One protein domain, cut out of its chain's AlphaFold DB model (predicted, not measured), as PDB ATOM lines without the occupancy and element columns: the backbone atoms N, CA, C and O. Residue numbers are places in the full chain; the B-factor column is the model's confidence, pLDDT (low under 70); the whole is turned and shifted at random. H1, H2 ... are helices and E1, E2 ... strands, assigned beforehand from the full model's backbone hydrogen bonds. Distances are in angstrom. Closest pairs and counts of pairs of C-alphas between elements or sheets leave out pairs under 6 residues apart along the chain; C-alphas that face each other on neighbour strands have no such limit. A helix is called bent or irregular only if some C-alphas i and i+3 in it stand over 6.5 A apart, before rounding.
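Overview. This is residues 429 to 513 of the 524 residues of an uncharacterized protein of Paenibacillus sp. OV219 (UniProt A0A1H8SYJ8). One twisted wall of four long, bent strands, with short helix H1 on one face. The 85 printed residues hold E1, E2, E3, E4, H1; the sheet's order is E1, E2, E3, E4, all antiparallel; the class is mostly strand. It is compact, radius of gyration of the C-alphas 13.5 A, spanning 42 by 27 by 21 A.

Arrangement. Start at E1, residues 436 to 447, a hairpin with E2, residues 450 to 463: N 441 and O 456 are 2.9 A apart. Hairpins follow to E3, residues 466 to 476, N 457 to O 472 2.9 A, and E4, residues 482 to 494, N 471 to O 489 3.0 A. This is a meander, each strand the antiparallel neighbour of the one before. H1, residues 505 to 511, is on the sheet, height 7.3 A, only just over none of its strands, with two C-alphas falling on E1; the closest C-alphas of E1 and H1, His 443 and Met 505, are 6.4 A apart. In H1 every O i to N i+4 pair is within hydrogen-bond range.

Along the chain. Find C-alpha 436 at (60.588, 0.372, -0.135); E1 runs 32.8 A, E2 38.9 A, E3 27.4 A, E4 27.5 A, and H1 9.9 A to C-alpha 511 at (41.183, -8.903, 4.876).

Size, cuts and confidence. The farthest C-alphas, Pro 434 and Gly 449, are 42.1 A apart. The printed part has no cut and no long link. Look for pLDDT under 70 at residues 429 to 438, 446 to 451 and 480 to 488.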
ATOM      1  N   GLN A 429      60.730 -11.329  -4.326       32.06
ATOM      2  CA  GLN A 429      61.165 -10.115  -3.647       32.06
ATOM      3  C   GLN A 429      62.012  -9.301  -4.631       32.06
ATOM      4  O   GLN A 429      63.056  -9.770  -5.079       32.06
ATOM      5  N   MET A 430      61.573  -8.090  -4.980       30.20
ATOM      6  CA  MET A 430      62.397  -7.128  -5.717       30.20
ATOM      7  C   MET A 430      62.438  -5.813  -4.945       30.20
ATOM      8  O   MET A 430      61.447  -5.086  -4.886       30.20
ATOM      9  N   SER A 431      63.588  -5.502  -4.347       35.66
ATOM     10  CA  SER A 431      63.947  -4.132  -3.981       35.66
ATOM     11  C   SER A 431      65.459  -3.968  -3.844       35.66
ATOM     12  O   SER A 431      66.141  -4.844  -3.316       35.66
ATOM     13  N   THR A 432      65.961  -2.822  -4.307       33.66
ATOM     14  CA  THR A 432      67.354  -2.365  -4.190       33.66
ATOM     15  C   THR A 432      67.521  -1.201  -3.200       33.66
ATOM     16  O   THR A 432      68.588  -0.593  -3.146       33.66
ATOM     17  N   LYS A 433      66.506  -0.883  -2.374       38.06
ATOM     18  CA  LYS A 433      66.631   0.074  -1.254       38.06
ATOM     19  C   LYS A 433      65.986  -0.477   0.029       38.06
ATOM     20  O   LYS A 433      64.904  -1.051  -0.061       38.06
ATOM     21  N   PRO A 434      66.580  -0.262   1.221       41.62
ATOM     22  CA  PRO A 434      66.132  -0.907   2.462       41.62
ATOM     23  C   PRO A 434      64.722  -0.523   2.960       41.62
ATOM     24  O   PRO A 434      64.239  -1.150   3.893       41.62
ATOM     25  N   GLU A 435      64.056   0.479   2.374       50.75
ATOM     26  CA  GLU A 435      62.830   1.072   2.947       50.75
ATOM     27  C   GLU A 435      61.586   0.994   2.044       50.75
ATOM     28  O   GLU A 435      60.478   1.282   2.499       50.75
ATOM     29  N   ARG A 436      61.725   0.566   0.781       47.28
ATOM     30  CA  ARG A 436      60.588   0.372  -0.135       47.28
ATOM     31  C   ARG A 436      60.553  -1.049  -0.641       47.28
ATOM     32  O   ARG A 436      61.571  -1.561  -1.098       47.28
ATOM     33  N   TYR A 437      59.377  -1.658  -0.600       60.53
ATOM     34  CA  TYR A 437      59.193  -3.042  -1.004       60.53
ATOM     35  C   TYR A 437      58.088  -3.138  -2.049       60.53
ATOM     36  O   TYR A 437      57.024  -2.530  -1.909       60.53
ATOM     37  N   SER A 438      58.360  -3.927  -3.084       66.62
ATOM     38  CA  SER A 438      57.368  -4.345  -4.064       66.62
ATOM     39  C   SER A 438      57.096  -5.832  -3.864       66.62
ATOM     40  O   SER A 438      58.021  -6.643  -3.959       66.62
ATOM     41  N   TYR A 439      55.844  -6.186  -3.580       74.44
ATOM     42  CA  TYR A 439      55.409  -7.578  -3.445       74.44
ATOM     43  C   TYR A 439      54.424  -7.923  -4.554       74.44
ATOM     44  O   TYR A 439      53.554  -7.120  -4.888       74.44
ATOM     45  N   VAL A 440      54.543  -9.131  -5.101       76.38
ATOM     46  CA  VAL A 440      53.598  -9.667  -6.083       76.38
ATOM     47  C   VAL A 440      52.967 -10.927  -5.510       76.38
ATOM     48  O   VAL A 440      53.682 -11.841  -5.099       76.38
ATOM     49  N   ILE A 441      51.636 -10.960  -5.477       78.00
ATOM     50  CA  ILE A 441      50.842 -12.135  -5.108       78.00
ATOM     51  C   ILE A 441      50.105 -12.579  -6.366       78.00
ATOM     52  O   ILE A 441      49.321 -11.813  -6.923       78.00
ATOM     53  N   ASP A 442      50.359 -13.805  -6.814       76.06
ATOM     54  CA  ASP A 442      49.685 -14.394  -7.967       76.06
ATOM     55  C   ASP A 442      48.756 -15.529  -7.534       76.06
ATOM     56  O   ASP A 442      49.076 -16.309  -6.635       76.06
ATOM     57  N   HIS A 443      47.619 -15.643  -8.212       80.62
ATOM     58  CA  HIS A 443      46.702 -16.769  -8.090       80.62
ATOM     59  C   HIS A 443      46.230 -17.207  -9.477       80.62
ATOM     60  O   HIS A 443      45.911 -16.371 -10.322       80.62
ATOM     61  N   TYR A 444      46.183 -18.518  -9.704       75.75
ATOM     62  CA  TYR A 444      45.664 -19.116 -10.931       75.75
ATOM     63  C   TYR A 444      44.349 -19.813 -10.615       75.75
ATOM     64  O   TYR A 444      44.304 -20.673  -9.735       75.75
ATOM     65  N   GLY A 445      43.297 -19.449 -11.341       73.00
ATOM     66  CA  GLY A 445      41.964 -20.000 -11.137       73.00
ATOM     67  C   GLY A 445      41.150 -20.016 -12.425       73.00
ATOM     68  O   GLY A 445      41.418 -19.271 -13.367       73.00
ATOM     69  N   MET A 446      40.146 -20.887 -12.466       59.72
ATOM     70  CA  MET A 446      39.146 -20.907 -13.533       59.72
ATOM     71  C   MET A 446      38.119 -19.805 -13.259       59.72
ATOM     72  O   MET A 446      37.403 -19.875 -12.263       59.72
ATOM     73  N   ILE A 447      38.025 -18.800 -14.132       61.97
ATOM     74  CA  ILE A 447      37.050 -17.705 -14.005       61.97
ATOM     75  C   ILE A 447      36.215 -17.667 -15.281       61.97
ATOM     76  O   ILE A 447      36.707 -17.313 -16.349       61.97
ATOM     77  N   GLY A 448      34.938 -18.044 -15.171       66.00
ATOM     78  CA  GLY A 448      34.026 -18.100 -16.321       66.00
ATOM     79  C   GLY A 448      34.322 -19.224 -17.322       66.00
ATOM     80  O   GLY A 448      33.861 -19.143 -18.451       66.00
ATOM     81  N   GLY A 449      35.071 -20.258 -16.921       69.50
ATOM     82  CA  GLY A 449      35.450 -21.389 -17.780       69.50
ATOM     83  C   GLY A 449      36.836 -21.272 -18.420       69.50
ATOM     84  O   GLY A 449      37.357 -22.284 -18.877       69.50
ATOM     85  N   ASP A 450      37.460 -20.090 -18.367       62.97
ATOM     86  CA  ASP A 450      38.831 -19.867 -18.839       62.97
ATOM     87  C   ASP A 450      39.822 -19.894 -17.672       62.97
ATOM     88  O   ASP A 450      39.529 -19.398 -16.576       62.97
ATOM     89  N   MET A 451      41.031 -20.402 -17.916       65.75
ATOM     90  CA  MET A 451      42.144 -20.250 -16.981       65.75
ATOM     91  C   MET A 451      42.586 -18.783 -16.971       65.75
ATOM     92  O   MET A 451      42.989 -18.244 -18.000       65.75
ATOM     93  N   ARG A 452      42.516 -18.126 -15.813       76.88
ATOM     94  CA  ARG A 452      42.950 -16.733 -15.653       76.88
ATOM     95  C   ARG A 452      43.936 -16.601 -14.507       76.88
ATOM     96  O   ARG A 452      43.926 -17.386 -13.555       76.88
ATOM     97  N   ARG A 453      44.790 -15.583 -14.607       79.25
ATOM     98  CA  ARG A 453      45.742 -15.224 -13.555       79.25
ATOM     99  C   ARG A 453      45.313 -13.916 -12.920       79.25
ATOM    100  O   ARG A 453      45.241 -12.881 -13.579       79.25
ATOM    101  N   GLU A 454      45.069 -13.961 -11.623       77.62
ATOM    102  CA  GLU A 454      44.922 -12.766 -10.808       77.62
ATOM    103  C   GLU A 454      46.269 -12.387 -10.217       77.62
ATOM    104  O   GLU A 454      47.005 -13.241  -9.711       77.62
ATOM    105  N   ARG A 455      46.584 -11.095 -10.268       80.88
ATOM    106  CA  ARG A 455      47.822 -10.554  -9.720       80.88
ATOM    107  C   ARG A 455      47.528  -9.342  -8.852       80.88
ATOM    108  O   ARG A 455      46.942  -8.373  -9.327       80.88
ATOM    109  N   ALA A 456      48.018  -9.363  -7.618       79.19
ATOM    110  CA  ALA A 456      48.103  -8.191  -6.757       79.19
ATOM    111  C   ALA A 456      49.557  -7.713  -6.711       79.19
ATOM    112  O   ALA A 456      50.438  -8.465  -6.292       79.19
ATOM    113  N   ALA A 457      49.814  -6.477  -7.131       81.31
ATOM    114  CA  ALA A 457      51.108  -5.827  -6.948       81.31
ATOM    115  C   ALA A 457      50.991  -4.783  -5.837       81.31
ATOM    116  O   ALA A 457      50.247  -3.813  -5.972       81.31
ATOM    117  N   VAL A 458      51.720  -4.986  -4.747       78.81
ATOM    118  CA  VAL A 458      51.771  -4.080  -3.599       78.81
ATOM    119  C   VAL A 458      53.028  -3.231  -3.710       78.81
ATOM    120  O   VAL A 458      54.120  -3.788  -3.826       78.81
ATOM    121  N   SER A 459      52.894  -1.910  -3.633       79.88
ATOM    122  CA  SER A 459      54.023  -0.983  -3.520       79.88
ATOM    123  C   SER A 459      53.834  -0.097  -2.297       79.88
ATOM    124  O   SER A 459      52.824   0.596  -2.183       79.88
ATOM    125  N   GLY A 460      54.789  -0.128  -1.366       79.88
ATOM    126  CA  GLY A 460      54.670   0.622  -0.119       79.88
ATOM    127  C   GLY A 460      55.942   0.676   0.718       79.88
ATOM    128  O   GLY A 460      56.982   0.107   0.367       79.88
ATOM    129  N   GLU A 461      55.833   1.380   1.839       82.75
ATOM    130  CA  GLU A 461      56.891   1.562   2.833       82.75
ATOM    131  C   GLU A 461      56.624   0.680   4.055       82.75
ATOM    132  O   GLU A 461      55.471   0.423   4.414       82.75
ATOM    133  N   VAL A 462      57.687   0.188   4.696       78.69
ATOM    134  CA  VAL A 462      57.549  -0.640   5.900       78.69
ATOM    135  C   VAL A 462      57.497   0.242   7.138       78.69
ATOM    136  O   VAL A 462      58.474   0.891   7.497       78.69
ATOM    137  N   VAL A 463      56.359   0.226   7.829       81.00
ATOM    138  CA  VAL A 463      56.112   0.997   9.047       81.00
ATOM    139  C   VAL A 463      55.670   0.048  10.158       81.00
ATOM    140  O   VAL A 463      54.590  -0.538  10.103       81.00
ATOM    141  N   ASN A 464      56.507  -0.102  11.189       83.75
ATOM    142  CA  ASN A 464      56.223  -0.906  12.388       83.75
ATOM    143  C   ASN A 464      55.814  -2.366  12.099       83.75
ATOM    144  O   ASN A 464      54.878  -2.879  12.709       83.75
ATOM    145  N   GLY A 465      56.495  -3.030  11.159       82.38
ATOM    146  CA  GLY A 465      56.198  -4.421  10.783       82.38
ATOM    147  C   GLY A 465      55.022  -4.583   9.814       82.38
ATOM    148  O   GLY A 465      54.559  -5.700   9.598       82.38
ATOM    149  N   PHE A 466      54.546  -3.490   9.214       83.00
ATOM    150  CA  PHE A 466      53.517  -3.504   8.176       83.00
ATOM    151  C   PHE A 466      54.021  -2.843   6.901       83.00
ATOM    152  O   PHE A 466      54.757  -1.869   6.983       83.00
ATOM    153  N   VAL A 467      53.565  -3.304   5.741       82.62
ATOM    154  CA  VAL A 467      53.685  -2.563   4.479       82.62
ATOM    155  C   VAL A 467      52.487  -1.629   4.374       82.62
ATOM    156  O   VAL A 467      51.350  -2.104   4.367       82.62
ATOM    157  N   VAL A 468      52.740  -0.324   4.311       81.25
ATOM    158  CA  VAL A 468      51.726   0.712   4.090       81.25
ATOM    159  C   VAL A 468      51.926   1.286   2.692       81.25
ATOM    160  O   VAL A 468      53.001   1.802   2.383       81.25
ATOM    161  N   GLY A 469      50.918   1.170   1.832       86.00
ATOM    162  CA  GLY A 469      51.012   1.651   0.455       86.00
ATOM    163  C   GLY A 469      49.832   1.237  -0.410       86.00
ATOM    164  O   GLY A 469      48.755   0.953   0.106       86.00
ATOM    165  N   TYR A 470      50.059   1.182  -1.719       77.88
ATOM    166  CA  TYR A 470      49.024   0.932  -2.715       77.88
ATOM    167  C   TYR A 470      49.074  -0.509  -3.225       77.88
ATOM    168  O   TYR A 470      50.154  -1.035  -3.513       77.88
ATOM    169  N   VAL A 471      47.906  -1.135  -3.396       80.69
ATOM    170  CA  VAL A 471      47.771  -2.402  -4.136       80.69
ATOM    171  C   VAL A 471      47.085  -2.167  -5.456       80.69
ATOM    172  O   VAL A 471      45.998  -1.599  -5.490       80.69
ATOM    173  N   TYR A 472      47.692  -2.683  -6.515       78.19
ATOM    174  CA  TYR A 472      47.094  -2.780  -7.833       78.19
ATOM    175  C   TYR A 472      46.644  -4.214  -8.085       78.19
ATOM    176  O   TYR A 472      47.463  -5.137  -8.047       78.19
ATOM    177  N   LEU A 473      45.352  -4.394  -8.351       77.88
ATOM    178  CA  LEU A 473      44.775  -5.680  -8.741       77.88
ATOM    179  C   LEU A 473      44.584  -5.747 -10.257       77.88
ATOM    180  O   LEU A 473      43.898  -4.908 -10.849       77.88
ATOM    181  N   TYR A 474      45.167  -6.781 -10.859       78.81
ATOM    182  CA  TYR A 474      45.129  -7.066 -12.287       78.81
ATOM    183  C   TYR A 474      44.491  -8.431 -12.543       78.81
ATOM    184  O   TYR A 474      44.795  -9.402 -11.845       78.81
ATOM    185  N   LEU A 475      43.692  -8.515 -13.606       76.25
ATOM    186  CA  LEU A 475      43.315  -9.788 -14.218       76.25
ATOM    187  C   LEU A 475      44.053  -9.931 -15.544       76.25
ATOM    188  O   LEU A 475      43.970  -9.048 -16.406       76.25
ATOM    189  N   LEU A 476      44.768 -11.038 -15.683       74.12
ATOM    190  CA  LEU A 476      45.545 -11.378 -16.861       74.12
ATOM    191  C   LEU A 476      44.901 -12.566 -17.586       74.12
ATOM    192  O   LEU A 476      44.356 -13.469 -16.939       74.12
ATOM    193  N   ASP A 477      44.969 -12.556 -18.916       75.75
ATOM    194  CA  ASP A 477      44.586 -13.706 -19.739       75.75
ATOM    195  C   ASP A 477      45.681 -14.789 -19.750       75.75
ATOM    196  O   ASP A 477      46.735 -14.658 -19.118       75.75
ATOM    197  N   GLU A 478      45.431 -15.872 -20.485       71.69
ATOM    198  CA  GLU A 478      46.379 -16.975 -20.692       71.69
ATOM    199  C   GLU A 478      47.697 -16.547 -21.372       71.69
ATOM    200  O   GLU A 478      48.713 -17.227 -21.228       71.69
ATOM    201  N   ASN A 479      47.711 -15.394 -22.049       73.81
ATOM    202  CA  ASN A 479      48.886 -14.800 -22.691       73.81
ATOM    203  C   ASN A 479      49.561 -13.732 -21.813       73.81
ATOM    204  O   ASN A 479      50.444 -13.008 -22.285       73.81
ATOM    205  N   TYR A 480      49.167 -13.627 -20.539       64.38
ATOM    206  CA  TYR A 480      49.637 -12.627 -19.578       64.38
ATOM    207  C   TYR A 480      49.365 -11.173 -19.990       64.38
ATOM    208  O   TYR A 480      50.019 -10.255 -19.483       64.38
ATOM    209  N   GLN A 481      48.397 -10.946 -20.877       67.44
ATOM    210  CA  GLN A 481      47.952  -9.609 -21.246       67.44
ATOM    211  C   GLN A 481      46.961  -9.088 -20.210       67.44
ATOM    212  O   GLN A 481      46.100  -9.811 -19.708       67.44
ATOM    213  N   MET A 482      47.094  -7.805 -19.875       66.00
ATOM    214  CA  MET A 482      46.213  -7.142 -18.926       66.00
ATOM    215  C   MET A 482      44.823  -6.984 -19.534       66.00
ATOM    216  O   MET A 482      44.621  -6.175 -20.436       66.00
ATOM    217  N   ILE A 483      43.857  -7.732 -19.007       69.06
ATOM    218  CA  ILE A 483      42.463  -7.633 -19.442       69.06
ATOM    219  C   ILE A 483      41.813  -6.403 -18.800       69.06
ATOM    220  O   ILE A 483      41.037  -5.692 -19.439       69.06
ATOM    221  N   ARG A 484      42.091  -6.163 -17.508       67.75
ATOM    222  CA  ARG A 484      41.439  -5.101 -16.729       67.75
ATOM    223  C   ARG A 484      42.234  -4.727 -15.469       67.75
ATOM    224  O   ARG A 484      42.795  -5.598 -14.806       67.75
ATOM    225  N   ASN A 485      42.213  -3.433 -15.138       66.75
ATOM    226  CA  ASN A 485      42.607  -2.884 -13.837       66.75
ATOM    227  C   ASN A 485      41.368  -2.747 -12.960       66.75
ATOM    228  O   ASN A 485      40.378  -2.165 -13.405       66.75
ATOM    229  N   PHE A 486      41.420  -3.269 -11.737       59.84
ATOM    230  CA  PHE A 486      40.231  -3.326 -10.885       59.84
ATOM    231  C   PHE A 486      40.230  -2.245  -9.820       59.84
ATOM    232  O   PHE A 486      39.211  -1.595  -9.619       59.84
ATOM    233  N   LEU A 487      41.354  -2.048  -9.128       69.12
ATOM    234  CA  LEU A 487      41.326  -1.260  -7.905       69.12
ATOM    235  C   LEU A 487      42.714  -0.786  -7.492       69.12
ATOM    236  O   LEU A 487      43.701  -1.501  -7.673       69.12
ATOM    237  N   THR A 488      42.760   0.417  -6.921       69.50
ATOM    238  CA  THR A 488      43.887   0.916  -6.129       69.50
ATOM    239  C   THR A 488      43.404   1.056  -4.692       69.50
ATOM    240  O   THR A 488      42.467   1.812  -4.441       69.50
ATOM    241  N   LEU A 489      44.001   0.301  -3.773       73.75
ATOM    242  CA  LEU A 489      43.653   0.327  -2.349       73.75
ATOM    243  C   LEU A 489      44.834   0.801  -1.516       73.75
ATOM    244  O   LEU A 489      45.939   0.291  -1.701       73.75
ATOM    245  N   ASP A 490      44.565   1.682  -0.557       75.50
ATOM    246  CA  ASP A 490      45.467   1.921   0.566       75.50
ATOM    247  C   ASP A 490      45.397   0.721   1.510       75.50
ATOM    248  O   ASP A 490      44.354   0.425   2.100       75.50
ATOM    249  N   VAL A 491      46.508   0.006   1.638       79.69
ATOM    250  CA  VAL A 491      46.585  -1.217   2.435       79.69
ATOM    251  C   VAL A 491      47.581  -1.085   3.567       79.69
ATOM    252  O   VAL A 491      48.597  -0.398   3.462       79.69
ATOM    253  N   LYS A 492      47.310  -1.822   4.643       85.81
ATOM    254  CA  LYS A 492      48.257  -2.076   5.724       85.81
ATOM    255  C   LYS A 492      48.420  -3.582   5.866       85.81
ATOM    256  O   LYS A 492      47.584  -4.244   6.475       85.81
ATOM    257  N   LEU A 493      49.475  -4.133   5.271       86.44
ATOM    258  CA  LEU A 493      49.685  -5.581   5.230       86.44
ATOM    259  C   LEU A 493      50.712  -6.024   6.276       86.44
ATOM    260  O   LEU A 493      51.794  -5.441   6.325       86.44
ATOM    261  N   PRO A 494      50.413  -7.035   7.110       81.94
ATOM    262  CA  PRO A 494      51.350  -7.511   8.121       81.94
ATOM    263  C   PRO A 494      52.525  -8.256   7.479       81.94
ATOM    264  O   PRO A 494      52.341  -9.078   6.580       81.94
ATOM    265  N   LEU A 495      53.735  -8.001   7.974       82.31
ATOM    266  CA  LEU A 495      54.912  -8.806   7.664       82.31
ATOM    267  C   LEU A 495      55.074  -9.918   8.705       82.31
ATOM    268  O   LEU A 495      54.753  -9.747   9.882       82.31
ATOM    269  N   ASN A 496      55.588 -11.069   8.277       83.62
ATOM    270  CA  ASN A 496      55.999 -12.120   9.200       83.62
ATOM    271  C   ASN A 496      57.281 -11.712   9.963       83.62
ATOM    272  O   ASN A 496      57.866 -10.654   9.718       83.62
ATOM    273  N   LYS A 497      57.743 -12.566  10.887       80.75
ATOM    274  CA  LYS A 497      58.944 -12.303  11.705       80.75
ATOM    275  C   LYS A 497      60.226 -12.097  10.883       80.75
ATOM    276  O   LYS A 497      61.149 -11.463  11.378       80.75
ATOM    277  N   ASP A 498      60.247 -12.569   9.637       81.75
ATOM    278  CA  ASP A 498      61.372 -12.437   8.706       81.75
ATOM    279  C   ASP A 498      61.244 -11.204   7.793       81.75
ATOM    280  O   ASP A 498      61.996 -11.061   6.827       81.75
ATOM    281  N   GLY A 499      60.265 -10.323   8.041       78.56
ATOM    282  CA  GLY A 499      60.021  -9.135   7.217       78.56
ATOM    283  C   GLY A 499      59.428  -9.448   5.837       78.56
ATOM    284  O   GLY A 499      59.498  -8.618   4.927       78.56
ATOM    285  N   LYS A 500      58.855 -10.642   5.649       78.75
ATOM    286  CA  LYS A 500      58.222 -11.062   4.392       78.75
ATOM    287  C   LYS A 500      56.707 -10.971   4.485       78.75
ATOM    288  O   LYS A 500      56.101 -11.359   5.482       78.75
ATOM    289  N   LEU A 501      56.094 -10.498   3.406       78.56
ATOM    290  CA  LEU A 501      54.655 -10.587   3.233       78.56
ATOM    291  C   LEU A 501      54.305 -12.052   2.955       78.56
ATOM    292  O   LEU A 501      54.597 -12.572   1.882       78.56
ATOM    293  N   SER A 502      53.719 -12.725   3.941       80.69
ATOM    294  CA  SER A 502      53.258 -14.109   3.825       80.69
ATOM    295  C   SER A 502      51.738 -14.107   3.795       80.69
ATOM    296  O   SER A 502      51.091 -14.391   4.802       80.69
ATOM    297  N   LEU A 503      51.185 -13.718   2.653       81.31
ATOM    298  CA  LEU A 503      49.752 -13.578   2.460       81.31
ATOM    299  C   LEU A 503      49.339 -14.283   1.170       81.31
ATOM    300  O   LEU A 503      49.870 -13.975   0.103       81.31
ATOM    301  N   THR A 504      48.398 -15.218   1.258       82.50
ATOM    302  CA  THR A 504      47.772 -15.802   0.066       82.50
ATOM    303  C   THR A 504      46.743 -14.833  -0.519       82.50
ATOM    304  O   THR A 504      46.238 -13.948   0.175       82.50
ATOM    305  N   MET A 505      46.383 -15.005  -1.794       78.12
ATOM    306  CA  MET A 505      45.329 -14.187  -2.407       78.12
ATOM    307  C   MET A 505      43.993 -14.319  -1.656       78.12
ATOM    308  O   MET A 505      43.284 -13.335  -1.487       78.12
ATOM    309  N   GLU A 506      43.671 -15.503  -1.130       77.19
ATOM    310  CA  GLU A 506      42.471 -15.721  -0.310       77.19
ATOM    311  C   GLU A 506      42.510 -14.928   1.001       77.19
ATOM    312  O   GLU A 506      41.530 -14.280   1.363       77.19
ATOM    313  N   GLN A 507      43.652 -14.915   1.695       81.94
ATOM    314  CA  GLN A 507      43.820 -14.123   2.915       81.94
ATOM    315  C   GLN A 507      43.770 -12.617   2.621       81.94
ATOM    316  O   GLN A 507      43.208 -11.854   3.408       81.94
ATOM    317  N   PHE A 508      44.320 -12.186   1.480       82.25
ATOM    318  CA  PHE A 508      44.199 -10.807   1.008       82.25
ATOM    319  C   PHE A 508      42.737 -10.428   0.764       82.25
ATOM    320  O   PHE A 508      42.266  -9.430   1.308       82.25
ATOM    321  N   ARG A 509      41.993 -11.255   0.023       79.56
ATOM    322  CA  ARG A 509      40.560 -11.055  -0.232       79.56
ATOM    323  C   ARG A 509      39.756 -10.968   1.062       79.56
ATOM    324  O   ARG A 509      38.977 -10.034   1.229       79.56
ATOM    325  N   ALA A 510      40.001 -11.886   1.998       80.50
ATOM    326  CA  ALA A 510      39.327 -11.905   3.291       80.50
ATOM    327  C   ALA A 510      39.601 -10.638   4.121       80.50
ATOM    328  O   ALA A 510      38.673 -10.098   4.721       80.50
ATOM    329  N   MET A 511      40.839 -10.125   4.129       80.50
ATOM    330  CA  MET A 511      41.183  -8.903   4.876       80.50
ATOM    331  C   MET A 511      40.476  -7.648   4.362       80.50
ATOM    332  O   MET A 511      40.193  -6.756   5.158       80.50
ATOM    333  N   TYR A 512      40.188  -7.574   3.062       79.69
ATOM    334  CA  TYR A 512      39.560  -6.402   2.443       79.69
ATOM    335  C   TYR A 512      38.098  -6.637   2.040       79.69
ATOM    336  O   TYR A 512      37.521  -5.815   1.336       79.69
ATOM    337  N   GLY A 513      37.488  -7.737   2.495       79.75
ATOM    338  CA  GLY A 513      36.079  -8.043   2.231       79.75
ATOM    339  C   GLY A 513      35.751  -8.293   0.753       79.75
ATOM    340  O   GLY A 513      34.626  -8.048   0.334       79.75
TER     341      GLY A 513